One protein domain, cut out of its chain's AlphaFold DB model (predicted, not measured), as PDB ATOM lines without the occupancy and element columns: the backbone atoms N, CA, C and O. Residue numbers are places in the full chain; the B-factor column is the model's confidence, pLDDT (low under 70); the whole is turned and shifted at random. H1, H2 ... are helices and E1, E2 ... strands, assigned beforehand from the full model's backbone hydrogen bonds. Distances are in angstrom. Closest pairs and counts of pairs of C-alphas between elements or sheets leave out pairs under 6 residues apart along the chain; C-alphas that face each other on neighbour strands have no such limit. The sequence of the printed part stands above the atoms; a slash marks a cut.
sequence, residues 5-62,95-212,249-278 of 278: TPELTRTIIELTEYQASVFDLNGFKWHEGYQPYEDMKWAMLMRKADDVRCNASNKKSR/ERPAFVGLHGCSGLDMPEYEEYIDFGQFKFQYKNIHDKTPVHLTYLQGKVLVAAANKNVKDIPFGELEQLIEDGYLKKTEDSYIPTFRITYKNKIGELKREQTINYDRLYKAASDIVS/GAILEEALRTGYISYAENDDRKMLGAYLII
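Overview. This is residues 5 to 62, 95 to 212 and 249 to 278 of the 278 residues of an uncharacterized protein of Clostridiales bacterium GWF2_38_85 (UniProt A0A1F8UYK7). A small sheet of four strands, E1, E2, E6 and E5, forms the middle, between two groups of parts. The long helix H2 crosses one face, with H1 and H5 side by side packed on H2 and H6 crossing H1 near its first residues; H3 crosses the other face, and beyond it H4 and the hairpin E3 and E4 make a small head. The printed part has 206 residues, with six named helices and six named strands in the order H1 H2 E1 E2 H3 H4 E3 E4 E5 H5 H6 E6; the class is mixed, helices and strands. The larger sheet, in the order E1 E2 E6 E5, is mixed. The whole is compact, with a radius of gyration of the C-alphas of 17.6 A and spans of 48 by 43 by 35 A.

Along the chain. H1, residues 5 to 25, is 29.8 A long and begins at C-alpha 5 (15.081, -22.391, -25.145). H2, residues 37 to 60, is 34.3 A long, with a kink of 30 degrees near residue 44. E1 is residues 100 to 103, and E2, residues 118 to 124, is 19.5 A long. H3 is residues 139 to 149, H4 158 to 166, E3 170 to 172, E4 177 to 179 and E5 182 to 184. H5, residues 194 to 212, is 25.8 A long. H6 is residues 249 to 257, and E6, residues 274 to 277, ends at C-alpha 277 (14.379, 1.066, -40.566).

Arrangement. E1 and E2 form an antiparallel hairpin, with N 121 and O 103 at 2.7 A. E2 and E6 are antiparallel, with N 275 and O 120 at 2.8 A; E6 and E5 are parallel, with N 184 and O 276 at 2.8 A. H2 and H3 are on opposite faces, at heights over the sheet of 10.9 A and 10.1 A, and each runs across the strands. H1, the hub, touches H5 at a shallow tilt of 20 degrees, opposite ways, the closest C-alphas being those of Leu 15 and Leu 203, 5.6 A. With residues 12 to 16 alone H1 touches H2, the closest C-alphas being those of Thr 16 and Leu 45, 6.5 A. With residues 5 to 9 alone it touches H6, about perpendicular at 76 degrees, the closest C-alphas being those of Thr 9 and Ile 251, 5.3 A. H3 touches H4, the closest C-alphas being those of Gln 141 and Glu 160, 6.6 A. E3 and E4 form a hairpin, with N 171 and O 178 at 2.8 A. Every O i to N i+4 pair is within hydrogen-bond range in H1, H3, H4, H5 and H6; in H2, 17 of 20 are.

Size, cuts and confidence. The C-alphas farthest apart, of Arg 62 and Glu 174, are 52.4 A apart. Residues 63 to 94 and 213 to 248 are not printed, with C-alpha gaps of 33.0 A and 17.6 A. The links H1 to H2, E1 to E2, E2 to H3 and H6 to E6 are long. The mean pLDDT of the printed part is 90.7; residues 61 to 62 and 106 to 113 are under 70.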
ATOM      1  N   THR A   5      14.161 -23.505 -24.903       95.38
ATOM      2  CA  THR A   5      15.081 -22.391 -25.145       95.38
ATOM      3  C   THR A   5      16.269 -22.764 -26.041       95.38
ATOM      4  O   THR A   5      16.518 -22.002 -26.980       95.38
ATOM      5  N   PRO A   6      16.975 -23.900 -25.849       97.56
ATOM      6  CA  PRO A   6      18.116 -24.247 -26.698       97.56
ATOM      7  C   PRO A   6      17.729 -24.450 -28.167       97.56
ATOM      8  O   PRO A   6      18.362 -23.905 -29.073       97.56
ATOM      9  N   GLU A   7      16.652 -25.200 -28.418       97.81
ATOM     10  CA  GLU A   7      16.186 -25.481 -29.778       97.81
ATOM     11  C   GLU A   7      15.616 -24.230 -30.458       97.81
ATOM     12  O   GLU A   7      15.937 -23.956 -31.622       97.81
ATOM     13  N   LEU A   8      14.822 -23.446 -29.725       97.69
ATOM     14  CA  LEU A   8      14.253 -22.196 -30.216       97.69
ATOM     15  C   LEU A   8      15.356 -21.206 -30.593       97.69
ATOM     16  O   LEU A   8      15.357 -20.677 -31.704       97.69
ATOM     17  N   THR A   9      16.321 -20.992 -29.696       98.44
ATOM     18  CA  THR A   9      17.423 -20.045 -29.909       98.44
ATOM     19  C   THR A   9      18.262 -20.450 -31.109       98.44
ATOM     20  O   THR A   9      18.499 -19.626 -31.990       98.44
ATOM     21  N   ARG A  10      18.633 -21.733 -31.215       98.44
ATOM     22  CA  ARG A  10      19.359 -22.259 -32.380       98.44
ATOM     23  C   ARG A  10      18.602 -22.008 -33.686       98.44
ATOM     24  O   ARG A  10      19.202 -21.548 -34.651       98.44
ATOM     25  N   THR A  11      17.299 -22.285 -33.716       98.06
ATOM     26  CA  THR A  11      16.482 -22.118 -34.930       98.06
ATOM     27  C   THR A  11      16.339 -20.643 -35.319       98.06
ATOM     28  O   THR A  11      16.415 -20.307 -36.500       98.06
ATOM     29  N   ILE A  12      16.182 -19.740 -34.343       98.38
ATOM     30  CA  ILE A  12      16.139 -18.291 -34.597       98.38
ATOM     31  C   ILE A  12      17.497 -17.783 -35.097       98.38
ATOM     32  O   ILE A  12      17.526 -16.965 -36.017       98.38
ATOM     33  N   ILE A  13      18.610 -18.272 -34.543       98.69
ATOM     34  CA  ILE A  13      19.961 -17.951 -35.022       98.69
ATOM     35  C   ILE A  13      20.131 -18.402 -36.474       98.69
ATOM     36  O   ILE A  13      20.497 -17.589 -37.318       98.69
ATOM     37  N   GLU A  14      19.808 -19.660 -36.792       98.44
ATOM     38  CA  GLU A  14      19.922 -20.197 -38.154       98.44
ATOM     39  C   GLU A  14      19.092 -19.377 -39.151       98.44
ATOM     40  O   GLU A  14      19.581 -18.995 -40.209       98.44
ATOM     41  N   LEU A  15      17.856 -19.037 -38.786       98.38
ATOM     42  CA  LEU A  15      16.976 -18.177 -39.574       98.38
ATOM     43  C   LEU A  15      17.543 -16.761 -39.771       98.38
ATOM     44  O   LEU A  15      17.429 -16.194 -40.860       98.38
ATOM     45  N   THR A  16      18.141 -16.187 -38.727       97.69
ATOM     46  CA  THR A  16      18.733 -14.841 -38.746       97.69
ATOM     47  C   THR A  16      19.962 -14.793 -39.653       97.69
ATOM     48  O   THR A  16      20.036 -13.941 -40.539       97.69
ATOM     49  N   GLU A  17      20.888 -15.739 -39.490       98.00
ATOM     50  CA  GLU A  17      22.101 -15.848 -40.310       98.00
ATOM     51  C   GLU A  17      21.777 -16.230 -41.759       98.00
ATOM     52  O   GLU A  17      22.380 -15.711 -42.702       98.00
ATOM     53  N   TYR A  18      20.769 -17.080 -41.974       97.81
ATOM     54  CA  TYR A  18      20.293 -17.383 -43.319       97.81
ATOM     55  C   TYR A  18      19.776 -16.126 -44.029       97.81
ATOM     56  O   TYR A  18      20.137 -15.872 -45.176       97.81
ATOM     57  N   GLN A  19      18.979 -15.299 -43.345       95.25
ATOM     58  CA  GLN A  19      18.491 -14.044 -43.916       95.25
ATOM     59  C   GLN A  19      19.637 -13.093 -44.293       95.25
ATOM     60  O   GLN A  19      19.657 -12.596 -45.419       95.25
ATOM     61  N   ALA A  20      20.584 -12.861 -43.379       94.31
ATOM     62  CA  ALA A  20      21.741 -12.002 -43.632       94.31
ATOM     63  C   ALA A  20      22.588 -12.513 -44.808       94.31
ATOM     64  O   ALA A  20      22.830 -11.769 -45.756       94.31
ATOM     65  N   SER A  21      22.941 -13.802 -44.813       95.25
ATOM     66  CA  SER A  21      23.753 -14.394 -45.885       95.25
ATOM     67  C   SER A  21      23.093 -14.301 -47.263       95.25
ATOM     68  O   SER A  21      23.768 -14.052 -48.261       95.25
ATOM     69  N   VAL A  22      21.768 -14.460 -47.346       95.25
ATOM     70  CA  VAL A  22      21.034 -14.298 -48.606       95.25
ATOM     71  C   VAL A  22      21.013 -12.840 -49.058       95.25
ATOM     72  O   VAL A  22      21.153 -12.573 -50.255       95.25
ATOM     73  N   PHE A  23      20.847 -11.897 -48.129       93.12
ATOM     74  CA  PHE A  23      20.903 -10.476 -48.454       93.12
ATOM     75  C   PHE A  23      22.283 -10.075 -48.984       93.12
ATOM     76  O   PHE A  23      22.355  -9.386 -50.003       93.12
ATOM     77  N   ASP A  24      23.356 -10.582 -48.376       91.62
ATOM     78  CA  ASP A  24      24.728 -10.370 -48.846       91.62
ATOM     79  C   ASP A  24      24.961 -10.998 -50.225       91.62
ATOM     80  O   ASP A  24      25.447 -10.332 -51.141       91.62
ATOM     81  N   LEU A  25      24.552 -12.259 -50.417       93.31
ATOM     82  CA  LEU A  25      24.697 -12.983 -51.685       93.31
ATOM     83  C   LEU A  25      23.983 -12.275 -52.843       93.31
ATOM     84  O   LEU A  25      24.472 -12.267 -53.974       93.31
ATOM     85  N   ASN A  26      22.816 -11.691 -52.571       92.12
ATOM     86  CA  ASN A  26      22.042 -10.953 -53.564       92.12
ATOM     87  C   ASN A  26      22.524  -9.496 -53.734       92.12
ATOM     88  O   ASN A  26      21.952  -8.760 -54.539       92.12
ATOM     89  N   GLY A  27      23.571  -9.074 -53.015       84.50
ATOM     90  CA  GLY A  27      24.153  -7.733 -53.113       84.50
ATOM     91  C   GLY A  27      23.263  -6.628 -52.542       84.50
ATOM     92  O   GLY A  27      23.382  -5.468 -52.946       84.50
ATOM     93  N   PHE A  28      22.345  -6.966 -51.634       85.62
ATOM     94  CA  PHE A  28      21.463  -5.983 -51.017       85.62
ATOM     95  C   PHE A  28      22.260  -5.108 -50.057       85.62
ATOM     96  O   PHE A  28      22.974  -5.594 -49.186       85.62
ATOM     97  N   LYS A  29      22.082  -3.789 -50.154       84.06
ATOM     98  CA  LYS A  29      22.593  -2.847 -49.147       84.06
ATOM     99  C   LYS A  29      21.621  -2.793 -47.969       84.06
ATOM    100  O   LYS A  29      20.994  -1.766 -47.711       84.06
ATOM    101  N   TRP A  30      21.438  -3.945 -47.328       84.00
ATOM    102  CA  TRP A  30      20.414  -4.179 -46.310       84.00
ATOM    103  C   TRP A  30      20.780  -3.593 -44.942       84.00
ATOM    104  O   TRP A  30      19.892  -3.408 -44.103       84.00
ATOM    105  N   HIS A  31      22.060  -3.276 -44.725       86.06
ATOM    106  CA  HIS A  31      22.518  -2.568 -43.541       86.06
ATOM    107  C   HIS A  31      23.507  -1.430 -43.851       86.06
ATOM    108  O   HIS A  31      24.274  -1.492 -44.810       86.06
ATOM    109  N   GLU A  32      23.474  -0.390 -43.023       85.00
ATOM    110  CA  GLU A  32      24.475   0.682 -42.905       85.00
ATOM    111  C   GLU A  32      24.642   1.013 -41.409       85.00
ATOM    112  O   GLU A  32      23.914   0.488 -40.559       85.00
ATOM    113  N   GLY A  33      25.603   1.876 -41.090       79.56
ATOM    114  CA  GLY A  33      25.937   2.283 -39.729       79.56
ATOM    115  C   GLY A  33      27.383   1.950 -39.373       79.56
ATOM    116  O   GLY A  33      28.035   1.117 -40.003       79.56
ATOM    117  N   TYR A  34      27.900   2.626 -38.356       80.19
ATOM    118  CA  TYR A  34      29.225   2.405 -37.791       80.19
ATOM    119  C   TYR A  34      29.147   1.363 -36.668       80.19
ATOM    120  O   TYR A  34      29.461   1.649 -35.515       80.19
ATOM    121  N   GLN A  35      28.672   0.163 -37.012       87.19
ATOM    122  CA  GLN A  35      28.556  -0.969 -36.095       87.19
ATOM    123  C   GLN A  35      29.090  -2.240 -36.774       87.19
ATOM    124  O   GLN A  35      28.687  -2.530 -37.904       87.19
ATOM    125  N   PRO A  36      29.989  -3.008 -36.132       90.31
ATOM    126  CA  PRO A  36      30.416  -4.296 -36.664       90.31
ATOM    127  C   PRO A  36      29.262  -5.309 -36.646       90.31
ATOM    128  O   PRO A  36      28.378  -5.248 -35.790       90.31
ATOM    129  N   TYR A  37      29.294  -6.279 -37.566       92.50
ATOM    130  CA  TYR A  37      28.240  -7.296 -37.703       92.50
ATOM    131  C   TYR A  37      27.956  -8.042 -36.388       92.50
ATOM    132  O   TYR A  37      26.800  -8.258 -36.037       92.50
ATOM    133  N   GLU A  38      28.998  -8.351 -35.610       93.94
ATOM    134  CA  GLU A  38      28.873  -9.011 -34.303       93.94
ATOM    135  C   GLU A  38      28.012  -8.232 -33.298       93.94
ATOM    136  O   GLU A  38      27.261  -8.827 -32.527       93.94
ATOM    137  N   ASP A  39      28.050  -6.900 -33.335       94.25
ATOM    138  CA  ASP A  39      27.224  -6.067 -32.461       94.25
ATOM    139  C   ASP A  39      25.796  -5.926 -33.016       94.25
ATOM    140  O   ASP A  39      24.825  -5.884 -32.255       94.25
ATOM    141  N   MET A  40      25.636  -5.944 -34.345       94.06
ATOM    142  CA  MET A  40      24.319  -5.930 -34.995       94.06
ATOM    143  C   MET A  40      23.481  -7.171 -34.657       94.06
ATOM    144  O   MET A  40      22.249  -7.071 -34.579       94.06
ATOM    145  N   LYS A  41      24.126  -8.326 -34.419       96.88
ATOM    146  CA  LYS A  41      23.459  -9.585 -34.036       96.88
ATOM    147  C   LYS A  41      22.524  -9.416 -32.843       96.88
ATOM    148  O   LYS A  41      21.458 -10.023 -32.829       96.88
ATOM    149  N   TRP A  42      22.854  -8.539 -31.892       97.19
ATOM    150  CA  TRP A  42      22.002  -8.242 -30.737       97.19
ATOM    151  C   TRP A  42      20.613  -7.749 -31.149       97.19
ATOM    152  O   TRP A  42      19.600  -8.259 -30.672       97.19
ATOM    153  N   ALA A  43      20.550  -6.781 -32.068       96.06
ATOM    154  CA  ALA A  43      19.282  -6.259 -32.570       96.06
ATOM    155  C   ALA A  43      18.606  -7.252 -33.524       96.06
ATOM    156  O   ALA A  43      17.391  -7.433 -33.467       96.06
ATOM    157  N   MET A  44      19.378  -7.906 -34.400       96.62
ATOM    158  CA  MET A  44      18.859  -8.864 -35.384       96.62
ATOM    159  C   MET A  44      18.177 -10.062 -34.721       96.62
ATOM    160  O   MET A  44      17.058 -10.405 -35.100       96.62
ATOM    161  N   LEU A  45      18.815 -10.643 -33.704       98.31
ATOM    162  CA  LEU A  45      18.305 -11.793 -32.966       98.31
ATOM    163  C   LEU A  45      16.978 -11.470 -32.276       98.31
ATOM    164  O   LEU A  45      15.996 -12.188 -32.452       98.31
ATOM    165  N   MET A  46      16.927 -10.358 -31.538       97.88
ATOM    166  CA  MET A  46      15.726  -9.952 -30.802       97.88
ATOM    167  C   MET A  46      14.590  -9.542 -31.744       97.88
ATOM    168  O   MET A  46      13.442  -9.925 -31.532       97.88
ATOM    169  N   ARG A  47      14.908  -8.851 -32.850       96.44
ATOM    170  CA  ARG A  47      13.939  -8.582 -33.922       96.44
ATOM    171  C   ARG A  47      13.364  -9.868 -34.495       96.44
ATOM    172  O   ARG A  47      12.157  -9.940 -34.703       96.44
ATOM    173  N   LYS A  48      14.208 -10.865 -34.774       97.38
ATOM    174  CA  LYS A  48      13.745 -12.127 -35.353       97.38
ATOM    175  C   LYS A  48      12.904 -12.924 -34.359       97.38
ATOM    176  O   LYS A  48      11.896 -13.501 -34.761       97.38
ATOM    177  N   ALA A  49      13.275 -12.908 -33.080       97.19
ATOM    178  CA  ALA A  49      12.469 -13.479 -32.008       97.19
ATOM    179  C   ALA A  49      11.073 -12.841 -31.953       97.19
ATOM    180  O   ALA A  49      10.079 -13.565 -31.924       97.19
ATOM    181  N   ASP A  50      10.986 -11.511 -32.031       95.06
ATOM    182  CA  ASP A  50       9.708 -10.797 -32.092       95.06
ATOM    183  C   ASP A  50       8.897 -11.158 -33.339       95.06
ATOM    184  O   ASP A  50       7.702 -11.425 -33.223       95.06
ATOM    185  N   ASP A  51       9.527 -11.222 -34.518       94.44
ATOM    186  CA  ASP A  51       8.848 -11.612 -35.757       94.44
ATOM    187  C   ASP A  51       8.218 -13.011 -35.623       94.44
ATOM    188  O   ASP A  51       7.064 -13.215 -36.006       94.44
ATOM    189  N   VAL A  52       8.965 -13.981 -35.081       95.44
ATOM    190  CA  VAL A  52       8.499 -15.361 -34.858       95.44
ATOM    191  C   VAL A  52       7.384 -15.396 -33.809       95.44
ATOM    192  O   VAL A  52       6.343 -16.015 -34.041       95.44
ATOM    193  N   ARG A  53       7.559 -14.690 -32.683       92.69
ATOM    194  CA  ARG A  53       6.560 -14.592 -31.609       92.69
ATOM    195  C   ARG A  53       5.242 -14.023 -32.119       92.69
ATOM    196  O   ARG A  53       4.191 -14.625 -31.912       92.69
ATOM    197  N   CYS A  54       5.302 -12.891 -32.816       88.75
ATOM    198  CA  CYS A  54       4.136 -12.225 -33.386       88.75
ATOM    199  C   CYS A  54       3.429 -13.102 -34.424       88.75
ATOM    200  O   CYS A  54       2.207 -13.068 -34.533       88.75
ATOM    201  N   ASN A  55       4.158 -13.902 -35.204       88.50
ATOM    202  CA  ASN A  55       3.531 -14.826 -36.145       88.50
ATOM    203  C   ASN A  55       2.790 -15.967 -35.445       88.50
ATOM    204  O   ASN A  55       1.653 -16.265 -35.816       88.50
ATOM    205  N   ALA A  56       3.417 -16.572 -34.434       86.62
ATOM    206  CA  ALA A  56       2.810 -17.627 -33.635       86.62
ATOM    207  C   ALA A  56       1.525 -17.136 -32.945       86.62
ATOM    208  O   ALA A  56       0.476 -17.764 -33.092       86.62
ATOM    209  N   SER A  57       1.561 -15.969 -32.293       80.38
ATOM    210  CA  SER A  57       0.378 -15.396 -31.637       80.38
ATOM    211  C   SER A  57      -0.723 -15.014 -32.635       80.38
ATOM    212  O   SER A  57      -1.890 -15.350 -32.433       80.38
ATOM    213  N   ASN A  58      -0.372 -14.397 -33.769       79.81
ATOM    214  CA  ASN A  58      -1.344 -14.014 -34.798       79.81
ATOM    215  C   ASN A  58      -2.069 -15.217 -35.420       79.81
ATOM    216  O   ASN A  58      -3.239 -15.097 -35.781       79.81
ATOM    217  N   LYS A  59      -1.407 -16.375 -35.549       76.50
ATOM    218  CA  LYS A  59      -2.052 -17.619 -36.010       76.50
ATOM    219  C   LYS A  59      -3.125 -18.110 -35.038       76.50
ATOM    220  O   LYS A  59      -4.109 -18.694 -35.477       76.50
ATOM    221  N   LYS A  60      -2.943 -17.860 -33.740       73.12
ATOM    222  CA  LYS A  60      -3.845 -18.300 -32.666       73.12
ATOM    223  C   LYS A  60      -4.968 -17.292 -32.390       73.12
ATOM    224  O   LYS A  60      -6.066 -17.690 -32.029       73.12
ATOM    225  N   SER A  61      -4.732 -16.005 -32.646       63.41
ATOM    226  CA  SER A  61      -5.670 -14.908 -32.355       63.41
ATOM    227  C   SER A  61      -6.758 -14.663 -33.424       63.41
ATOM    228  O   SER A  61      -7.581 -13.763 -33.255       63.41
ATOM    229  N   ARG A  62      -6.776 -15.386 -34.556       53.09
ATOM    230  CA  ARG A  62      -7.440 -14.919 -35.798       53.09
ATOM    231  C   ARG A  62      -8.813 -15.484 -36.158       53.09
ATOM    232  O   ARG A  62      -9.259 -15.282 -37.286       53.09
ATOM    233  N   GLU A  95      13.487 -18.077 -10.119       83.81
ATOM    234  CA  GLU A  95      14.364 -17.803 -11.254       83.81
ATOM    235  C   GLU A  95      13.545 -17.417 -12.487       83.81
ATOM    236  O   GLU A  95      12.631 -18.133 -12.900       83.81
ATOM    237  N   ARG A  96      13.928 -16.316 -13.128       85.81
ATOM    238  CA  ARG A  96      13.405 -15.900 -14.428       85.81
ATOM    239  C   ARG A  96      14.560 -15.487 -15.334       85.81
ATOM    240  O   ARG A  96      15.546 -14.964 -14.811       85.81
ATOM    241  N   PRO A  97      14.438 -15.675 -16.657       89.94
ATOM    242  CA  PRO A  97      15.416 -15.131 -17.583       89.94
ATOM    243  C   PRO A  97      15.532 -13.610 -17.435       89.94
ATOM    244  O   PRO A  97      14.555 -12.936 -17.085       89.94
ATOM    245  N   ALA A  98      16.708 -13.070 -17.740       92.06
ATOM    246  CA  ALA A  98      16.964 -11.639 -17.802       92.06
ATOM    247  C   ALA A  98      15.915 -10.929 -18.667       92.06
ATOM    248  O   ALA A  98      15.635 -11.335 -19.792       92.06
ATOM    249  N   PHE A  99      15.323  -9.850 -18.161       92.19
ATOM    250  CA  PHE A  99      14.292  -9.138 -18.908       92.19
ATOM    251  C   PHE A  99      14.894  -8.377 -20.097       92.19
ATOM    252  O   PHE A  99      15.939  -7.737 -19.976       92.19
ATOM    253  N   VAL A 100      14.210  -8.409 -21.244       95.25
ATOM    254  CA  VAL A 100      14.592  -7.640 -22.437       95.25
ATOM    255  C   VAL A 100      13.403  -6.812 -22.920       95.25
ATOM    256  O   VAL A 100      12.480  -7.314 -23.569       95.25
ATOM    257  N   GLY A 101      13.437  -5.520 -22.604       93.19
ATOM    258  CA  GLY A 101      12.446  -4.549 -23.065       93.19
ATOM    259  C   GLY A 101      12.684  -4.153 -24.522       93.19
ATOM    260  O   GLY A 101      13.809  -4.229 -25.003       93.19
ATOM    261  N   LEU A 102      11.640  -3.702 -25.220       93.00
ATOM    262  CA  LEU A 102      11.760  -3.029 -26.517       93.00
ATOM    263  C   LEU A 102      11.195  -1.621 -26.369       93.00
ATOM    264  O   LEU A 102      10.028  -1.459 -26.021       93.00
ATOM    265  N   HIS A 103      12.031  -0.627 -26.634       91.19
ATOM    266  CA  HIS A 103      11.718   0.782 -26.459       91.19
ATOM    267  C   HIS A 103      11.857   1.488 -27.803       91.19
ATOM    268  O   HIS A 103      12.848   1.297 -28.501       91.19
ATOM    269  N   GLY A 104      10.851   2.265 -28.190       86.25
ATOM    270  CA  GLY A 104      10.921   3.146 -29.355       86.25
ATOM    271  C   GLY A 104      11.191   4.590 -28.946       86.25
ATOM    272  O   GLY A 104      11.537   4.881 -27.795       86.25
ATOM    273  N   CYS A 105      10.959   5.501 -29.884       84.06
ATOM    274  CA  CYS A 105      10.782   6.909 -29.554       84.06
ATOM    275  C   CYS A 105       9.475   7.077 -28.766       84.06
ATOM    276  O   CYS A 105       8.450   6.484 -29.110       84.06
ATOM    277  N   SER A 106       9.519   7.845 -27.683       67.38
ATOM    278  CA  SER A 106       8.348   8.156 -26.873       67.38
ATOM    279  C   SER A 106       7.300   8.870 -27.723       67.38
ATOM    280  O   SER A 106       7.603   9.830 -28.421       67.38
ATOM    281  N   GLY A 107       6.052   8.406 -27.651       61.56
ATOM    282  CA  GLY A 107       4.914   9.112 -28.237       61.56
ATOM    283  C   GLY A 107       4.408  10.266 -27.365       61.56
ATOM    284  O   GLY A 107       3.508  10.982 -27.784       61.56
ATOM    285  N   LEU A 108       4.947  10.442 -26.148       61.72
ATOM    286  CA  LEU A 108       4.482  11.468 -25.202       61.72
ATOM    287  C   LEU A 108       4.718  12.895 -25.718       61.72
ATOM    288  O   LEU A 108       3.983  13.802 -25.340       61.72
ATOM    289  N   ASP A 109       5.718  13.084 -26.578       68.94
ATOM    290  CA  ASP A 109       6.025  14.336 -27.267       68.94
ATOM    291  C   ASP A 109       5.712  14.289 -28.774       68.94
ATOM    292  O   ASP A 109       6.040  15.231 -29.491       68.94
ATOM    293  N   MET A 110       5.064  13.221 -29.262       67.44
ATOM    294  CA  MET A 110       4.671  13.069 -30.665       67.44
ATOM    295  C   MET A 110       3.313  13.755 -30.924       67.44
ATOM    296  O   MET A 110       2.300  13.355 -30.348       67.44
ATOM    297  N   PRO A 111       3.247  14.760 -31.816       66.81
ATOM    298  CA  PRO A 111       1.983  15.308 -32.309       66.81
ATOM    299  C   PRO A 111       1.100  14.236 -32.970       66.81
ATOM    300  O   PRO A 111       1.606  13.344 -33.645       66.81
ATOM    301  N   GLU A 112      -0.229  14.364 -32.865       64.88
ATOM    302  CA  GLU A 112      -1.210  13.378 -33.377       64.88
ATOM    303  C   GLU A 112      -1.115  13.061 -34.888       64.88
ATOM    304  O   GLU A 112      -1.719  12.088 -35.339       64.88
ATOM    305  N   TYR A 113      -0.363  13.842 -35.670       61.09
ATOM    306  CA  TYR A 113      -0.290  13.750 -37.137       61.09
ATOM    307  C   TYR A 113       1.129  13.570 -37.691       61.09
ATOM    308  O   TYR A 113       1.368  13.814 -38.872       61.09
ATOM    309  N   GLU A 114       2.079  13.189 -36.845       75.12
ATOM    310  CA  GLU A 114       3.473  13.007 -37.243       75.12
ATOM    311  C   GLU A 114       3.759  11.592 -37.780       75.12
ATOM    312  O   GLU A 114       3.013  10.642 -37.532       75.12
ATOM    313  N   GLU A 115       4.821  11.463 -38.577       81.12
ATOM    314  CA  GLU A 115       5.190  10.205 -39.230       81.12
ATOM    315  C   GLU A 115       5.721   9.181 -38.214       81.12
ATOM    316  O   GLU A 115       6.486   9.498 -37.305       81.12
ATOM    317  N   TYR A 116       5.335   7.913 -38.367       84.56
ATOM    318  CA  TYR A 116       5.878   6.845 -37.532       84.56
ATOM    319  C   TYR A 116       7.358   6.606 -37.853       84.56
ATOM    320  O   TYR A 116       7.711   6.248 -38.977       84.56
ATOM    321  N   ILE A 117       8.217   6.727 -36.842       90.31
ATOM    322  CA  ILE A 117       9.643   6.410 -36.951       90.31
ATOM    323  C   ILE A 117       9.850   4.953 -36.540       90.31
ATOM    324  O   ILE A 117       9.655   4.594 -35.379       90.31
ATOM    325  N   ASP A 118      10.289   4.113 -37.481       91.88
ATOM    326  CA  ASP A 118      10.571   2.686 -37.251       91.88
ATOM    327  C   ASP A 118      11.944   2.487 -36.583       91.88
ATOM    328  O   ASP A 118      12.859   1.852 -37.117       91.88
ATOM    329  N   PHE A 119      12.092   3.109 -35.413       94.19
ATOM    330  CA  PHE A 119      13.224   2.971 -34.510       94.19
ATOM    331  C   PHE A 119      12.843   2.075 -33.335       94.19
ATOM    332  O   PHE A 119      11.772   2.218 -32.739       94.19
ATOM    333  N   GLY A 120      13.756   1.193 -32.947       94.38
ATOM    334  CA  GLY A 120      13.616   0.432 -31.720       94.38
ATOM    335  C   GLY A 120      14.954   0.142 -31.066       94.38
ATOM    336  O   GLY A 120      15.988   0.019 -31.718       94.38
ATOM    337  N   GLN A 121      14.914  -0.012 -29.753       95.19
ATOM    338  CA  GLN A 121      16.046  -0.355 -28.922       95.19
ATOM    339  C   GLN A 121      15.656  -1.446 -27.939       95.19
ATOM    340  O   GLN A 121      14.775  -1.269 -27.094       95.19
ATOM    341  N   PHE A 122      16.355  -2.570 -28.022       96.00
ATOM    342  CA  PHE A 122      16.258  -3.594 -27.000       96.00
ATOM    343  C   PHE A 122      17.057  -3.182 -25.760       96.00
ATOM    344  O   PHE A 122      18.237  -2.841 -25.845       96.00
ATOM    345  N   LYS A 123      16.400  -3.200 -24.601       95.06
ATOM    346  CA  LYS A 123      16.973  -2.860 -23.296       95.06
ATOM    347  C   LYS A 123      17.172  -4.141 -22.501       95.06
ATOM    348  O   LYS A 123      16.210  -4.743 -22.032       95.06
ATOM    349  N   PHE A 124      18.423  -4.561 -22.369       94.81
ATOM    350  CA  PHE A 124      18.793  -5.826 -21.742       94.81
ATOM    351  C   PHE A 124      19.048  -5.619 -20.246       94.81
ATOM    352  O   PHE A 124      20.083  -5.061 -19.882       94.81
ATOM    353  N   GLN A 125      18.149  -6.090 -19.376       92.62
ATOM    354  CA  GLN A 125      18.380  -6.183 -17.925       92.62
ATOM    355  C   GLN A 125      19.330  -7.346 -17.612       92.62
ATOM    356  O   GLN A 125      19.003  -8.296 -16.906       92.62
ATOM    357  N   TYR A 126      20.516  -7.281 -18.206       89.88
ATOM    358  CA  TYR A 126      21.582  -8.253 -18.084       89.88
ATOM    359  C   TYR A 126      22.877  -7.493 -17.812       89.88
ATOM    360  O   TYR A 126      23.320  -6.688 -18.638       89.88
ATOM    361  N   LYS A 127      23.471  -7.735 -16.636       87.25
ATOM    362  CA  LYS A 127      24.594  -6.943 -16.110       87.25
ATOM    363  C   LYS A 127      24.248  -5.440 -16.145       87.25
ATOM    364  O   LYS A 127      23.162  -5.063 -15.725       87.25
ATOM    365  N   ASN A 128      25.145  -4.596 -16.654       87.75
ATOM    366  CA  ASN A 128      24.991  -3.143 -16.746       87.75
ATOM    367  C   ASN A 128      24.563  -2.646 -18.142       87.75
ATOM    368  O   ASN A 128      24.605  -1.443 -18.378       87.75
ATOM    369  N   ILE A 129      24.167  -3.525 -19.078       91.31
ATOM    370  CA  ILE A 129      23.834  -3.122 -20.462       91.31
ATOM    371  C   ILE A 129      22.670  -2.126 -20.484       91.31
ATOM    372  O   ILE A 129      22.722  -1.134 -21.213       91.31
ATOM    373  N   HIS A 130      21.632  -2.389 -19.684       91.75
ATOM    374  CA  HIS A 130      20.423  -1.570 -19.605       91.75
ATOM    375  C   HIS A 130      20.731  -0.082 -19.382       91.75
ATOM    376  O   HIS A 130      20.153   0.769 -20.056       91.75
ATOM    377  N   ASP A 131      21.671   0.227 -18.490       90.38
ATOM    378  CA  ASP A 131      21.893   1.589 -17.995       90.38
ATOM    379  C   ASP A 131      22.911   2.383 -18.827       90.38
ATOM    380  O   ASP A 131      23.129   3.566 -18.579       90.38
ATOM    381  N   LYS A 132      23.526   1.770 -19.848       91.38
ATOM    382  CA  LYS A 132      24.508   2.450 -20.717       91.38
ATOM    383  C   LYS A 132      23.906   3.449 -21.698       91.38
ATOM    384  O   LYS A 132      24.646   4.173 -22.358       91.38
ATOM    385  N   THR A 133      22.592   3.423 -21.848       92.12
ATOM    386  CA  THR A 133      21.831   4.242 -22.793       92.12
ATOM    387  C   THR A 133      20.524   4.684 -22.133       92.12
ATOM    388  O   THR A 133      20.037   3.979 -21.240       92.12
ATOM    389  N   PRO A 134      19.908   5.788 -22.580       91.62
ATOM    390  CA  PRO A 134      18.581   6.199 -22.127       91.62
ATOM    391  C   PRO A 134      17.535   5.086 -22.278       91.62
ATOM    392  O   PRO A 134      17.659   4.192 -23.119       91.62
ATOM    393  N   VAL A 135      16.497   5.108 -21.440       87.38
ATOM    394  CA  VAL A 135      15.387   4.138 -21.521       87.38
ATOM    395  C   VAL A 135      14.482   4.441 -22.718       87.38
ATOM    396  O   VAL A 135      13.987   3.523 -23.365       87.38
ATOM    397  N   HIS A 136      14.282   5.722 -23.023       85.62
ATOM    398  CA  HIS A 136      13.488   6.196 -24.149       85.62
ATOM    399  C   HIS A 136      14.219   7.345 -24.836       85.62
ATOM    400  O   HIS A 136      14.876   8.139 -24.166       85.62
ATOM    401  N   LEU A 137      14.054   7.442 -26.154       91.31
ATOM    402  CA  LEU A 137      14.379   8.650 -26.907       91.31
ATOM    403  C   LEU A 137      13.119   9.489 -27.100       91.31
ATOM    404  O   LEU A 137      12.014   8.946 -27.146       91.31
ATOM    405  N   THR A 138      13.274  10.798 -27.243       91.19
ATOM    406  CA  THR A 138      12.185  11.690 -27.663       91.19
ATOM    407  C   THR A 138      11.848  11.472 -29.141       91.19
ATOM    408  O   THR A 138      12.639  10.898 -29.904       91.19
ATOM    409  N   TYR A 139      10.678  11.936 -29.583       89.88
ATOM    410  CA  TYR A 139      10.327  11.907 -31.005       89.88
ATOM    411  C   TYR A 139      11.297  12.768 -31.833       89.88
ATOM    412  O   TYR A 139      11.753  12.349 -32.901       89.88
ATOM    413  N   LEU A 140      11.701  13.935 -31.309       90.06
ATOM    414  CA  LEU A 140      12.707  14.791 -31.947       90.06
ATOM    415  C   LEU A 140      14.036  14.050 -32.146       90.06
ATOM    416  O   LEU A 140      14.564  14.062 -33.256       90.06
ATOM    417  N   GLN A 141      14.537  13.358 -31.121       93.38
ATOM    418  CA  GLN A 141      15.752  12.545 -31.220       93.38
ATOM    419  C   GLN A 141      15.623  11.456 -32.289       93.38
ATOM    420  O   GLN A 141      16.543  11.267 -33.083       93.38
ATOM    421  N   GLY A 142      14.459  10.807 -32.391       93.25
ATOM    422  CA  GLY A 142      14.154   9.887 -33.490       93.25
ATOM    423  C   GLY A 142      14.330  10.532 -34.868       93.25
ATOM    424  O   GLY A 142      15.002   9.970 -35.738       93.25
ATOM    425  N   LYS A 143      13.801  11.748 -35.066       92.19
ATOM    426  CA  LYS A 143      13.970  12.495 -36.325       92.19
ATOM    427  C   LYS A 143      15.431  12.835 -36.599       92.19
ATOM    428  O   LYS A 143      15.855  12.775 -37.752       92.19
ATOM    429  N   VAL A 144      16.210  13.154 -35.564       94.38
ATOM    430  CA  VAL A 144      17.656  13.380 -35.702       94.38
ATOM    431  C   VAL A 144      18.365  12.116 -36.188       94.38
ATOM    432  O   VAL A 144      19.207  12.199 -37.081       94.38
ATOM    433  N   LEU A 145      18.000  10.940 -35.670       95.00
ATOM    434  CA  LEU A 145      18.564   9.668 -36.129       95.00
ATOM    435  C   LEU A 145      18.224   9.382 -37.600       95.00
ATOM    436  O   LEU A 145      19.104   8.973 -38.358       95.00
ATOM    437  N   VAL A 146      16.988   9.660 -38.030       94.12
ATOM    438  CA  VAL A 146      16.575   9.562 -39.444       94.12
ATOM    439  C   VAL A 146      17.358  10.546 -40.321       94.12
ATOM    440  O   VAL A 146      17.869  10.171 -41.378       94.12
ATOM    441  N   ALA A 147      17.502  11.793 -39.875       93.75
ATOM    442  CA  ALA A 147      18.274  12.827 -40.557       93.75
ATOM    443  C   ALA A 147      19.750  12.423 -40.722       93.75
ATOM    444  O   ALA A 147      20.307  12.532 -41.817       93.75
ATOM    445  N   ALA A 148      20.370  11.881 -39.669       94.00
ATOM    446  CA  ALA A 148      21.736  11.366 -39.703       94.00
ATOM    447  C   ALA A 148      21.878  10.162 -40.650       94.00
ATOM    448  O   ALA A 148      22.791  10.135 -41.475       94.00
ATOM    449  N   ALA A 149      20.942   9.206 -40.612       92.44
ATOM    450  CA  ALA A 149      20.926   8.057 -41.522       92.44
ATOM    451  C   ALA A 149      20.779   8.466 -43.003       92.44
ATOM    452  O   ALA A 149      21.327   7.813 -43.892       92.44
ATOM    453  N   ASN A 150      20.095   9.578 -43.273       91.00
ATOM    454  CA  ASN A 150      19.964  10.165 -44.607       91.00
ATOM    455  C   ASN A 150      21.065  11.183 -44.951       91.00
ATOM    456  O   ASN A 150      21.024  11.780 -46.027       91.00
ATOM    457  N   LYS A 151      22.056  11.381 -44.068       90.19
ATOM    458  CA  LYS A 151      23.169  12.337 -44.233       90.19
ATOM    459  C   LYS A 151      22.687  13.779 -44.441       90.19
ATOM    460  O   LYS A 151      23.338  14.570 -45.118       90.19
ATOM    461  N   ASN A 152      21.548  14.121 -43.841       90.94
ATOM    462  CA  ASN A 152      20.906  15.425 -43.946       90.94
ATOM    463  C   ASN A 152      20.516  15.957 -42.562       90.94
ATOM    464  O   ASN A 152      19.345  15.983 -42.202       90.94
ATOM    465  N   VAL A 153      21.510  16.389 -41.785       87.56
ATOM    466  CA  VAL A 153      21.320  16.966 -40.437       87.56
ATOM    467  C   VAL A 153      21.172  18.492 -40.449       87.56
ATOM    468  O   VAL A 153      21.355  19.150 -39.424       87.56
ATOM    469  N   LYS A 154      20.893  19.082 -41.618       82.12
ATOM    470  CA  LYS A 154      20.678  20.522 -41.738       82.12
ATOM    471  C   LYS A 154      19.441  20.887 -40.911       82.12
ATOM    472  O   LYS A 154      18.428  20.207 -40.999       82.12
ATOM    473  N   ASP A 155      19.557  21.922 -40.086       83.69
ATOM    474  CA  ASP A 155      18.483  22.432 -39.219       83.69
ATOM    475  C   ASP A 155      18.154  21.572 -37.978       83.69
ATOM    476  O   ASP A 155      17.153  21.810 -37.302       83.69
ATOM    477  N   ILE A 156      19.025  20.622 -37.612       87.19
ATOM    478  CA  ILE A 156      18.932  19.923 -36.325       87.19
ATOM    479  C   ILE A 156      19.564  20.767 -35.199       87.19
ATOM    480  O   ILE A 156      20.694  21.241 -35.364       87.19
ATOM    481  N   PRO A 157      18.895  20.934 -34.037       88.50
ATOM    482  CA  PRO A 157      19.484  21.611 -32.886       88.50
ATOM    483  C   PRO A 157      20.789  20.944 -32.441       88.50
ATOM    484  O   PRO A 157      20.845  19.734 -32.233       88.50
ATOM    485  N   PHE A 158      21.836  21.746 -32.243       87.81
ATOM    486  CA  PHE A 158      23.164  21.244 -31.875       87.81
ATOM    487  C   PHE A 158      23.156  20.397 -30.591       87.81
ATOM    488  O   PHE A 158      23.789  19.346 -30.561       87.81
ATOM    489  N   GLY A 159      22.377  20.797 -29.579       92.19
ATOM    490  CA  GLY A 159      22.260  20.050 -28.321       92.19
ATOM    491  C   GLY A 159      21.708  18.629 -28.491       92.19
ATOM    492  O   GLY A 159      22.162  17.720 -27.807       92.19
ATOM    493  N   GLU A 160      20.803  18.401 -29.451       93.06
ATOM    494  CA  GLU A 160      20.280  17.053 -29.732       93.06
ATOM    495  C   GLU A 160      21.349  16.151 -30.362       93.06
ATOM    496  O   GLU A 160      21.436  14.963 -30.056       93.06
ATOM    497  N   LEU A 161      22.197  16.716 -31.231       93.69
ATOM    498  CA  LEU A 161      23.317  15.984 -31.825       93.69
ATOM    499  C   LEU A 161      24.363  15.618 -30.769       93.69
ATOM    500  O   LEU A 161      24.845  14.487 -30.778       93.69
ATOM    501  N   GLU A 162      24.713  16.544 -29.872       94.75
ATOM    502  CA  GLU A 162      25.669  16.277 -28.789       94.75
ATOM    503  C   GLU A 162      25.160  15.203 -27.829       94.75
ATOM    504  O   GLU A 162      25.896  14.256 -27.550       94.75
ATOM    505  N   GLN A 163      23.893  15.284 -27.414       95.06
ATOM    506  CA  GLN A 163      23.289  14.287 -26.531       95.06
ATOM    507  C   GLN A 163      23.317  12.887 -27.161       95.06
ATOM    508  O   GLN A 163      23.771  11.926 -26.544       95.06
ATOM    509  N   LEU A 164      22.925  12.763 -28.436       95.81
ATOM    510  CA  LEU A 164      22.948  11.480 -29.144       95.81
ATOM    511  C   LEU A 164      24.369  10.943 -29.392       95.81
ATOM    512  O   LEU A 164      24.537   9.731 -29.557       95.81
ATOM    513  N   ILE A 165      25.394  11.801 -29.416       95.25
ATOM    514  CA  ILE A 165      26.802  11.373 -29.424       95.25
ATOM    515  C   ILE A 165      27.221  10.862 -28.045       95.25
ATOM    516  O   ILE A 165      27.852   9.809 -27.955       95.25
ATOM    517  N   GLU A 166      26.875  11.578 -26.975       95.00
ATOM    518  CA  GLU A 166      27.210  11.203 -25.597       95.00
ATOM    519  C   GLU A 166      26.591   9.851 -25.207       95.00
ATOM    520  O   GLU A 166      27.282   8.957 -24.689       95.00
ATOM    521  N   ASP A 167      25.321   9.671 -25.567       94.38
ATOM    522  CA  ASP A 167      24.562   8.429 -25.405       94.38
ATOM    523  C   ASP A 167      25.035   7.320 -26.362       94.38
ATOM    524  O   ASP A 167      24.704   6.144 -26.199       94.38
ATOM    525  N   GLY A 168      25.862   7.678 -27.347       93.94
ATOM    526  CA  GLY A 168      26.542   6.748 -28.232       93.94
ATOM    527  C   GLY A 168      25.701   6.239 -29.395       93.94
ATOM    528  O   GLY A 168      26.077   5.209 -29.945       93.94
ATOM    529  N   TYR A 169      24.607   6.911 -29.778       95.50
ATOM    530  CA  TYR A 169      23.806   6.609 -30.982       95.50
ATOM    531  C   TYR A 169      24.418   7.180 -32.260       95.50
ATOM    532  O   TYR A 169      24.187   6.653 -33.350       95.50
ATOM    533  N   LEU A 170      25.180   8.267 -32.137       95.50
ATOM    534  CA  LEU A 170      25.856   8.927 -33.247       95.50
ATOM    535  C   LEU A 170      27.359   9.003 -32.998       95.50
ATOM    536  O   LEU A 170      27.832   9.170 -31.878       95.50
ATOM    537  N   LYS A 171      28.123   8.952 -34.085       93.62
ATOM    538  CA  LYS A 171      29.540   9.293 -34.114       93.62
ATOM    539  C   LYS A 171      29.732  10.523 -34.988       93.62
ATOM    540  O   LYS A 171      29.345  10.520 -36.156       93.62
ATOM    541  N   LYS A 172      30.370  11.555 -34.437       92.81
ATOM    542  CA  LYS A 172      30.821  12.711 -35.215       92.81
ATOM    543  C   LYS A 172      32.060  12.342 -36.031       92.81
ATOM    544  O   LYS A 172      32.997  11.729 -35.525       92.81
ATOM    545  N   THR A 173      32.048  12.730 -37.295       88.81
ATOM    546  CA  THR A 173      33.197  12.718 -38.209       88.81
ATOM    547  C   THR A 173      33.509  14.155 -38.628       88.81
ATOM    548  O   THR A 173      32.812  15.072 -38.194       88.81
ATOM    549  N   GLU A 174      34.545  14.365 -39.441       84.50
ATOM    550  CA  GLU A 174      34.936  15.709 -39.898       84.50
ATOM    551  C   GLU A 174      33.770  16.443 -40.583       84.50
ATOM    552  O   GLU A 174      33.491  17.589 -40.235       84.50
ATOM    553  N   ASP A 175      33.013  15.740 -41.434       82.50
ATOM    554  CA  ASP A 175      31.965  16.347 -42.269       82.50
ATOM    555  C   ASP A 175      30.539  15.841 -41.978       82.50
ATOM    556  O   ASP A 175      29.581  16.267 -42.625       82.50
ATOM    557  N   SER A 176      30.354  14.890 -41.052       89.00
ATOM    558  CA  SER A 176      29.046  14.236 -40.875       89.00
ATOM    559  C   SER A 176      28.817  13.598 -39.504       89.00
ATOM    560  O   SER A 176      29.741  13.452 -38.699       89.00
ATOM    561  N   TYR A 177      27.579  13.164 -39.270       92.75
ATOM    562  CA  TYR A 177      27.165  12.371 -38.113       92.75
ATOM    563  C   TYR A 177      26.676  11.013 -38.608       92.75
ATOM    564  O   TYR A 177      25.791  10.948 -39.458       92.75
ATOM    565  N   ILE A 178      27.265   9.937 -38.092       92.06
ATOM    566  CA  ILE A 178      27.003   8.574 -38.560       92.06
ATOM    567  C   ILE A 178      26.344   7.781 -37.427       92.06
ATOM    568  O   ILE A 178      26.910   7.743 -36.333       92.06
ATOM    569  N   PRO A 179      25.193   7.124 -37.661       95.12
ATOM    570  CA  PRO A 179      24.615   6.193 -36.696       95.12
ATOM    571  C   PRO A 179      25.588   5.073 -36.319       95.12
ATOM    572  O   PRO A 179      26.238   4.498 -37.187       95.12
ATOM    573  N   THR A 180      25.684   4.740 -35.036       94.44
ATOM    574  CA  THR A 180      26.562   3.683 -34.475       94.44
ATOM    575  C   THR A 180      25.827   2.362 -34.241       94.44
ATOM    576  O   THR A 180      26.318   1.463 -33.563       94.44
ATOM    577  N   PHE A 181      24.622   2.258 -34.785       94.88
ATOM    578  CA  PHE A 181      23.745   1.105 -34.693       94.88
ATOM    579  C   PHE A 181      23.232   0.739 -36.083       94.88
ATOM    580  O   PHE A 181      23.409   1.482 -37.052       94.88
ATOM    581  N   ARG A 182      22.584  -0.419 -36.182       93.75
ATOM    582  CA  ARG A 182      22.064  -0.944 -37.442       93.75
ATOM    583  C   ARG A 182      21.004  -0.025 -38.059       93.75
ATOM    584  O   ARG A 182      19.915   0.136 -37.509       93.75
ATOM    585  N   ILE A 183      21.270   0.439 -39.276       94.50
ATOM    586  CA  ILE A 183      20.279   1.058 -40.163       94.50
ATOM    587  C   ILE A 183      19.897   0.055 -41.241       94.50
ATOM    588  O   ILE A 183      20.784  -0.518 -41.860       94.50
ATOM    589  N   THR A 184      18.610  -0.148 -41.510       91.81
ATOM    590  CA  THR A 184      18.141  -0.968 -42.634       91.81
ATOM    591  C   THR A 184      17.319  -0.130 -43.602       91.81
ATOM    592  O   THR A 184      16.347   0.491 -43.197       91.81
ATOM    593  N   TYR A 185      17.680  -0.169 -44.887       87.69
ATOM    594  CA  TYR A 185      16.934   0.492 -45.960       87.69
ATOM    595  C   TYR A 185      15.979  -0.506 -46.626       87.69
ATOM    596  O   TYR A 185      16.416  -1.317 -47.446       87.69
ATOM    597  N   LYS A 186      14.683  -0.465 -46.299       85.75
ATOM    598  CA  LYS A 186      13.637  -1.356 -46.842       85.75
ATOM    599  C   LYS A 186      13.643  -1.366 -48.367       85.75
ATOM    600  O   LYS A 186      13.589  -2.430 -48.971       85.75
ATOM    601  N   ASN A 187      13.781  -0.198 -48.990       83.81
ATOM    602  CA  ASN A 187      13.802  -0.054 -50.450       83.81
ATOM    603  C   ASN A 187      15.075  -0.599 -51.129       83.81
ATOM    604  O   ASN A 187      15.102  -0.716 -52.352       83.81
ATOM    605  N   LYS A 188      16.127  -0.923 -50.366       83.69
ATOM    606  CA  LYS A 188      17.364  -1.545 -50.873       83.69
ATOM    607  C   LYS A 188      17.394  -3.060 -50.656       83.69
ATOM    608  O   LYS A 188      18.351  -3.704 -51.088       83.69
ATOM    609  N   ILE A 189      16.384  -3.626 -49.993       84.31
ATOM    610  CA  ILE A 189      16.201  -5.073 -49.879       84.31
ATOM    611  C   ILE A 189      15.406  -5.523 -51.103       84.31
ATOM    612  O   ILE A 189      14.242  -5.160 -51.261       84.31
ATOM    613  N   GLY A 190      16.044  -6.283 -51.989       79.62
ATOM    614  CA  GLY A 190      15.352  -6.892 -53.120       79.62
ATOM    615  C   GLY A 190      14.564  -8.138 -52.713       79.62
ATOM    616  O   GLY A 190      14.628  -8.617 -51.578       79.62
ATOM    617  N   GLU A 191      13.831  -8.699 -53.669       87.25
ATOM    618  CA  GLU A 191      13.082  -9.935 -53.457       87.25
ATOM    619  C   GLU A 191      14.008 -11.154 -53.364       87.25
ATOM    620  O   GLU A 191      15.033 -11.255 -54.048       87.25
ATOM    621  N   LEU A 192      13.624 -12.111 -52.519       90.88
ATOM    622  CA  LEU A 192      14.291 -13.404 -52.447       90.88
ATOM    623  C   LEU A 192      13.982 -14.235 -53.696       90.88
ATOM    624  O   LEU A 192      12.853 -14.264 -54.188       90.88
ATOM    625  N   LYS A 193      14.979 -14.976 -54.188       94.69
ATOM    626  CA  LYS A 193      14.759 -15.983 -55.232       94.69
ATOM    627  C   LYS A 193      13.900 -17.115 -54.673       94.69
ATOM    628  O   LYS A 193      13.978 -17.427 -53.491       94.69
ATOM    629  N   ARG A 194      13.161 -17.815 -55.538       96.44
ATOM    630  CA  ARG A 194      12.224 -18.884 -55.140       96.44
ATOM    631  C   ARG A 194      12.809 -19.902 -54.152       96.44
ATOM    632  O   ARG A 194      12.173 -20.197 -53.149       96.44
ATOM    633  N   GLU A 195      13.997 -20.436 -54.423       96.50
ATOM    634  CA  GLU A 195      14.647 -21.410 -53.529       96.50
ATOM    635  C   GLU A 195      15.032 -20.794 -52.179       96.50
ATOM    636  O   GLU A 195      14.898 -21.445 -51.142       96.50
ATOM    637  N   GLN A 196      15.442 -19.521 -52.185       96.88
ATOM    638  CA  GLN A 196      15.766 -18.780 -50.969       96.88
ATOM    639  C   GLN A 196      14.517 -18.557 -50.113       96.88
ATOM    640  O   GLN A 196      14.548 -18.793 -48.909       96.88
ATOM    641  N   THR A 197      13.400 -18.185 -50.745       97.12
ATOM    642  CA  THR A 197      12.094 -18.059 -50.086       97.12
ATOM    643  C   THR A 197      11.661 -19.379 -49.460       97.12
ATOM    644  O   THR A 197      11.324 -19.407 -48.284       97.12
ATOM    645  N   ILE A 198      11.745 -20.494 -50.199       97.62
ATOM    646  CA  ILE A 198      11.357 -21.820 -49.686       97.62
ATOM    647  C   ILE A 198      12.157 -22.185 -48.430       97.62
ATOM    648  O   ILE A 198      11.582 -22.653 -47.446       97.62
ATOM    649  N   ASN A 199      13.479 -21.982 -48.438       97.56
ATOM    650  CA  ASN A 199      14.291 -22.317 -47.272       97.56
ATOM    651  C   ASN A 199      14.076 -21.336 -46.108       97.56
ATOM    652  O   ASN A 199      14.003 -21.782 -44.963       97.56
ATOM    653  N   TYR A 200      13.919 -20.038 -46.387       97.00
ATOM    654  CA  TYR A 200      13.565 -19.048 -45.367       97.00
ATOM    655  C   TYR A 200      12.246 -19.423 -44.683       97.00
ATOM    656  O   TYR A 200      12.199 -19.521 -43.459       97.00
ATOM    657  N   ASP A 201      11.204 -19.720 -45.459       96.62
ATOM    658  CA  ASP A 201       9.884 -20.090 -44.945       96.62
ATOM    659  C   ASP A 201       9.925 -21.390 -44.139       96.62
ATOM    660  O   ASP A 201       9.249 -21.503 -43.115       96.62
ATOM    661  N   ARG A 202      10.751 -22.365 -44.547       97.38
ATOM    662  CA  ARG A 202      10.976 -23.604 -43.786       97.38
ATOM    663  C   ARG A 202      11.560 -23.312 -42.403       97.38
ATOM    664  O   ARG A 202      11.043 -23.825 -41.411       97.38
ATOM    665  N   LEU A 203      12.615 -22.501 -42.332       97.56
ATOM    666  CA  LEU A 203      13.258 -22.110 -41.069       97.56
ATOM    667  C   LEU A 203      12.313 -21.277 -40.197       97.56
ATOM    668  O   LEU A 203      12.166 -21.528 -39.001       97.56
ATOM    669  N   TYR A 204      11.615 -20.327 -40.815       96.94
ATOM    670  CA  TYR A 204      10.640 -19.473 -40.151       96.94
ATOM    671  C   TYR A 204       9.481 -20.285 -39.566       96.94
ATOM    672  O   TYR A 204       9.071 -20.060 -38.424       96.94
ATOM    673  N   LYS A 205       8.984 -21.275 -40.318       95.81
ATOM    674  CA  LYS A 205       7.965 -22.214 -39.850       95.81
ATOM    675  C   LYS A 205       8.469 -23.054 -38.680       95.81
ATOM    676  O   LYS A 205       7.751 -23.141 -37.693       95.81
ATOM    677  N   ALA A 206       9.679 -23.605 -38.754       96.50
ATOM    678  CA  ALA A 206      10.247 -24.397 -37.663       96.50
ATOM    679  C   ALA A 206      10.311 -23.597 -36.348       96.50
ATOM    680  O   ALA A 206       9.814 -24.060 -35.323       96.50
ATOM    681  N   ALA A 207      10.818 -22.358 -36.388       96.94
ATOM    682  CA  ALA A 207      10.841 -21.484 -35.212       96.94
ATOM    683  C   ALA A 207       9.420 -21.152 -34.716       96.94
ATOM    684  O   ALA A 207       9.140 -21.198 -33.518       96.94
ATOM    685  N   SER A 208       8.506 -20.848 -35.644       95.19
ATOM    686  CA  SER A 208       7.115 -20.508 -35.321       95.19
ATOM    687  C   SER A 208       6.353 -21.671 -34.692       95.19
ATOM    688  O   SER A 208       5.513 -21.434 -33.826       95.19
ATOM    689  N   ASP A 209       6.612 -22.907 -35.117       94.81
ATOM    690  CA  ASP A 209       5.950 -24.100 -34.588       94.81
ATOM    691  C   ASP A 209       6.384 -24.357 -33.131       94.81
ATOM    692  O   ASP A 209       5.529 -24.612 -32.285       94.81
ATOM    693  N   ILE A 210       7.671 -24.168 -32.797       95.69
ATOM    694  CA  ILE A 210       8.164 -24.254 -31.407       95.69
ATOM    695  C   ILE A 210       7.452 -23.228 -30.514       95.69
ATOM    696  O   ILE A 210       6.932 -23.578 -29.453       95.69
ATOM    697  N   VAL A 211       7.384 -21.964 -30.949       94.25
ATOM    698  CA  VAL A 211       6.707 -20.906 -30.178       94.25
ATOM    699  C   VAL A 211       5.200 -21.148 -30.097       94.25
ATOM    700  O   VAL A 211       4.601 -20.888 -29.059       94.25
ATOM    701  N   SER A 212       4.582 -21.680 -31.153       92.06
ATOM    702  CA  SER A 212       3.151 -22.010 -31.154       92.06
ATOM    703  C   SER A 212       2.823 -23.123 -30.160       92.06
ATOM    704  O   SER A 212       1.844 -23.003 -29.433       92.06
ATOM    705  N   GLY A 249      14.335 -12.826 -23.147       95.56
ATOM    706  CA  GLY A 249      15.272 -13.094 -22.058       95.56
ATOM    707  C   GLY A 249      15.916 -14.471 -22.138       95.56
ATOM    708  O   GLY A 249      17.131 -14.605 -22.028       95.56
ATOM    709  N   ALA A 250      15.106 -15.494 -22.409       95.69
ATOM    710  CA  ALA A 250      15.600 -16.857 -22.552       95.69
ATOM    711  C   ALA A 250      16.525 -16.994 -23.775       95.69
ATOM    712  O   ALA A 250      17.583 -17.614 -23.688       95.69
ATOM    713  N   ILE A 251      16.159 -16.364 -24.898       98.06
ATOM    714  CA  ILE A 251      16.980 -16.333 -26.117       98.06
ATOM    715  C   ILE A 251      18.293 -15.579 -25.885       98.06
ATOM    716  O   ILE A 251      19.336 -16.029 -26.351       98.06
ATOM    717  N   LEU A 252      18.266 -14.457 -25.158       97.88
ATOM    718  CA  LEU A 252      19.460 -13.690 -24.797       97.88
ATOM    719  C   LEU A 252      20.458 -14.560 -24.030       97.88
ATOM    720  O   LEU A 252      21.620 -14.655 -24.423       97.88
ATOM    721  N   GLU A 253      20.012 -15.174 -22.935       96.44
ATOM    722  CA  GLU A 253      20.879 -15.975 -22.068       96.44
ATOM    723  C   GLU A 253      21.481 -17.165 -22.816       96.44
ATOM    724  O   GLU A 253      22.676 -17.435 -22.700       96.44
ATOM    725  N   GLU A 254      20.683 -17.842 -23.638       98.06
ATOM    726  CA  GLU A 254      21.132 -18.981 -24.434       98.06
ATOM    727  C   GLU A 254      22.093 -18.575 -25.561       98.06
ATOM    728  O   GLU A 254      23.092 -19.256 -25.813       98.06
ATOM    729  N   ALA A 255      21.847 -17.441 -26.218       98.38
ATOM    730  CA  ALA A 255      22.731 -16.917 -27.254       98.38
ATOM    731  C   ALA A 255      24.084 -16.461 -26.682       98.38
ATOM    732  O   ALA A 255      25.118 -16.656 -27.322       98.38
ATOM    733  N   LEU A 256      24.094 -15.924 -25.457       97.12
ATOM    734  CA  LEU A 256      25.321 -15.650 -24.703       97.12
ATOM    735  C   LEU A 256      26.035 -16.945 -24.300       97.12
ATOM    736  O   LEU A 256      27.244 -17.068 -24.485       97.12
ATOM    737  N   ARG A 257      25.295 -17.936 -23.787       96.81
ATOM    738  CA  ARG A 257      25.842 -19.229 -23.343       96.81
ATOM    739  C   ARG A 257      26.515 -20.003 -24.476       96.81
ATOM    740  O   ARG A 257      27.522 -20.671 -24.252       96.81
ATOM    741  N   THR A 258      25.950 -19.936 -25.677       97.69
ATOM    742  CA  THR A 258      26.469 -20.608 -26.880       97.69
ATOM    743  C   THR A 258      27.517 -19.784 -27.632       97.69
ATOM    744  O   THR A 258      28.139 -20.299 -28.558       97.69
ATOM    745  N   GLY A 259      27.742 -18.530 -27.227       97.50
ATOM    746  CA  GLY A 259      28.733 -17.638 -27.830       97.50
ATOM    747  C   GLY A 259      28.315 -17.030 -29.170       97.50
ATOM    748  O   GLY A 259      29.171 -16.509 -29.880       97.50
ATOM    749  N   TYR A 260      27.028 -17.079 -29.530       98.31
ATOM    750  CA  TYR A 260      26.518 -16.418 -30.737       98.31
ATOM    751  C   TYR A 260      26.601 -14.889 -30.641       98.31
ATOM    752  O   TYR A 260      26.947 -14.212 -31.609       98.31
ATOM    753  N   ILE A 261      26.309 -14.366 -29.451       97.56
ATOM    754  CA  ILE A 261      26.606 -12.997 -29.028       97.56
ATOM    755  C   ILE A 261      27.491 -13.062 -27.784       97.56
ATOM    756  O   ILE A 261      27.499 -14.061 -27.065       97.56
ATOM    757  N   SER A 262      28.245 -12.001 -27.514       95.06
ATOM    758  CA  SER A 262      29.201 -11.968 -26.405       95.06
ATOM    759  C   SER A 262      29.120 -10.659 -25.636       95.06
ATOM    760  O   SER A 262      28.889  -9.603 -26.227       95.06
ATOM    761  N   TYR A 263      29.327 -10.721 -24.318       93.31
ATOM    762  CA  TYR A 263      29.405  -9.540 -23.461       93.31
ATOM    763  C   TYR A 263      30.301  -9.770 -22.237       93.31
ATOM    764  O   TYR A 263      29.986 -10.590 -21.360       93.31
ATOM    765  N   ALA A 264      31.408  -9.030 -22.164       88.50
ATOM    766  CA  ALA A 264      32.370  -9.125 -21.069       88.50
ATOM    767  C   ALA A 264      31.894  -8.375 -19.809       88.50
ATOM    768  O   ALA A 264      30.915  -7.640 -19.829       88.50
ATOM    769  N   GLU A 265      32.554  -8.586 -18.668       79.12
ATOM    770  CA  GLU A 265      32.215  -7.900 -17.405       79.12
ATOM    771  C   GLU A 265      32.558  -6.397 -17.431       79.12
ATOM    772  O   GLU A 265      31.822  -5.595 -16.871       79.12
ATOM    773  N   ASN A 266      33.601  -6.009 -18.176       81.31
ATOM    774  CA  ASN A 266      34.040  -4.619 -18.371       81.31
ATOM    775  C   ASN A 266      33.949  -4.199 -19.842       81.31
ATOM    776  O   ASN A 266      34.852  -3.566 -20.383       81.31
ATOM    777  N   ASP A 267      32.882  -4.626 -20.508       88.38
ATOM    778  CA  ASP A 267      32.634  -4.279 -21.899       88.38
ATOM    779  C   ASP A 267      32.472  -2.759 -22.051       88.38
ATOM    780  O   ASP A 267      31.762  -2.141 -21.256       88.38
ATOM    781  N   ASP A 268      33.091  -2.139 -23.052       87.56
ATOM    782  CA  ASP A 268      33.013  -0.695 -23.306       87.56
ATOM    783  C   ASP A 268      31.896  -0.330 -24.294       87.56
ATOM    784  O   ASP A 268      31.466   0.826 -24.345       87.56
ATOM    785  N   ARG A 269      31.339  -1.317 -25.010       89.56
ATOM    786  CA  ARG A 269      30.247  -1.096 -25.959       89.56
ATOM    787  C   ARG A 269      29.036  -0.531 -25.226       89.56
ATOM    788  O   ARG A 269      28.503  -1.142 -24.290       89.56
ATOM    789  N   LYS A 270      28.611   0.660 -25.651       85.56
ATOM    790  CA  LYS A 270      27.383   1.322 -25.188       85.56
ATOM    791  C   LYS A 270      26.167   0.913 -26.015       85.56
ATOM    792  O   LYS A 270      25.104   0.667 -25.455       85.56
ATOM    793  N   MET A 271      26.334   0.829 -27.335       89.81
ATOM    794  CA  MET A 271      25.227   0.699 -28.278       89.81
ATOM    795  C   MET A 271      25.041  -0.744 -28.752       89.81
ATOM    796  O   MET A 271      25.703  -1.198 -29.684       89.81
ATOM    797  N   LEU A 272      24.115  -1.461 -28.115       94.00
ATOM    798  CA  LEU A 272      23.693  -2.812 -28.488       94.00
ATOM    799  C   LEU A 272      22.165  -2.861 -28.575       94.00
ATOM    800  O   LEU A 272      21.470  -2.248 -27.770       94.00
ATOM    801  N   GLY A 273      21.633  -3.600 -29.550       94.56
ATOM    802  CA  GLY A 273      20.187  -3.818 -29.673       94.56
ATOM    803  C   GLY A 273      19.371  -2.658 -30.255       94.56
ATOM    804  O   GLY A 273      18.153  -2.788 -30.336       94.56
ATOM    805  N   ALA A 274      19.995  -1.556 -30.676       95.50
ATOM    806  CA  ALA A 274      19.313  -0.481 -31.398       95.50
ATOM    807  C   ALA A 274      19.223  -0.769 -32.904       95.50
ATOM    808  O   ALA A 274      20.131  -1.354 -33.500       95.50
ATOM    809  N   TYR A 275      18.122  -0.347 -33.521       95.44
ATOM    810  CA  TYR A 275      17.904  -0.415 -34.958       95.44
ATOM    811  C   TYR A 275      17.034   0.750 -35.440       95.44
ATOM    812  O   TYR A 275      16.170   1.237 -34.713       95.44
ATOM    813  N   LEU A 276      17.228   1.149 -36.694       95.50
ATOM    814  CA  LEU A 276      16.325   2.036 -37.427       95.50
ATOM    815  C   LEU A 276      16.047   1.439 -38.805       95.50
ATOM    816  O   LEU A 276      16.961   0.931 -39.462       95.50
ATOM    817  N   ILE A 277      14.794   1.510 -39.242       92.75
ATOM    818  CA  ILE A 277      14.379   1.066 -40.566       92.75
ATOM    819  C   ILE A 277      13.819   2.251 -41.356       92.75
ATOM    820  O   ILE A 277      12.897   2.920 -40.897       92.75
ATOM    821  N   ILE A 278      14.366   2.481 -42.549       89.75
ATOM    822  CA  ILE A 278      14.027   3.584 -43.465       89.75
ATOM    823  C   ILE A 278      13.821   3.101 -44.898       89.75
ATOM    824  O   ILE A 278      14.199   1.949 -45.202       89.75
TER     825      ILE A 278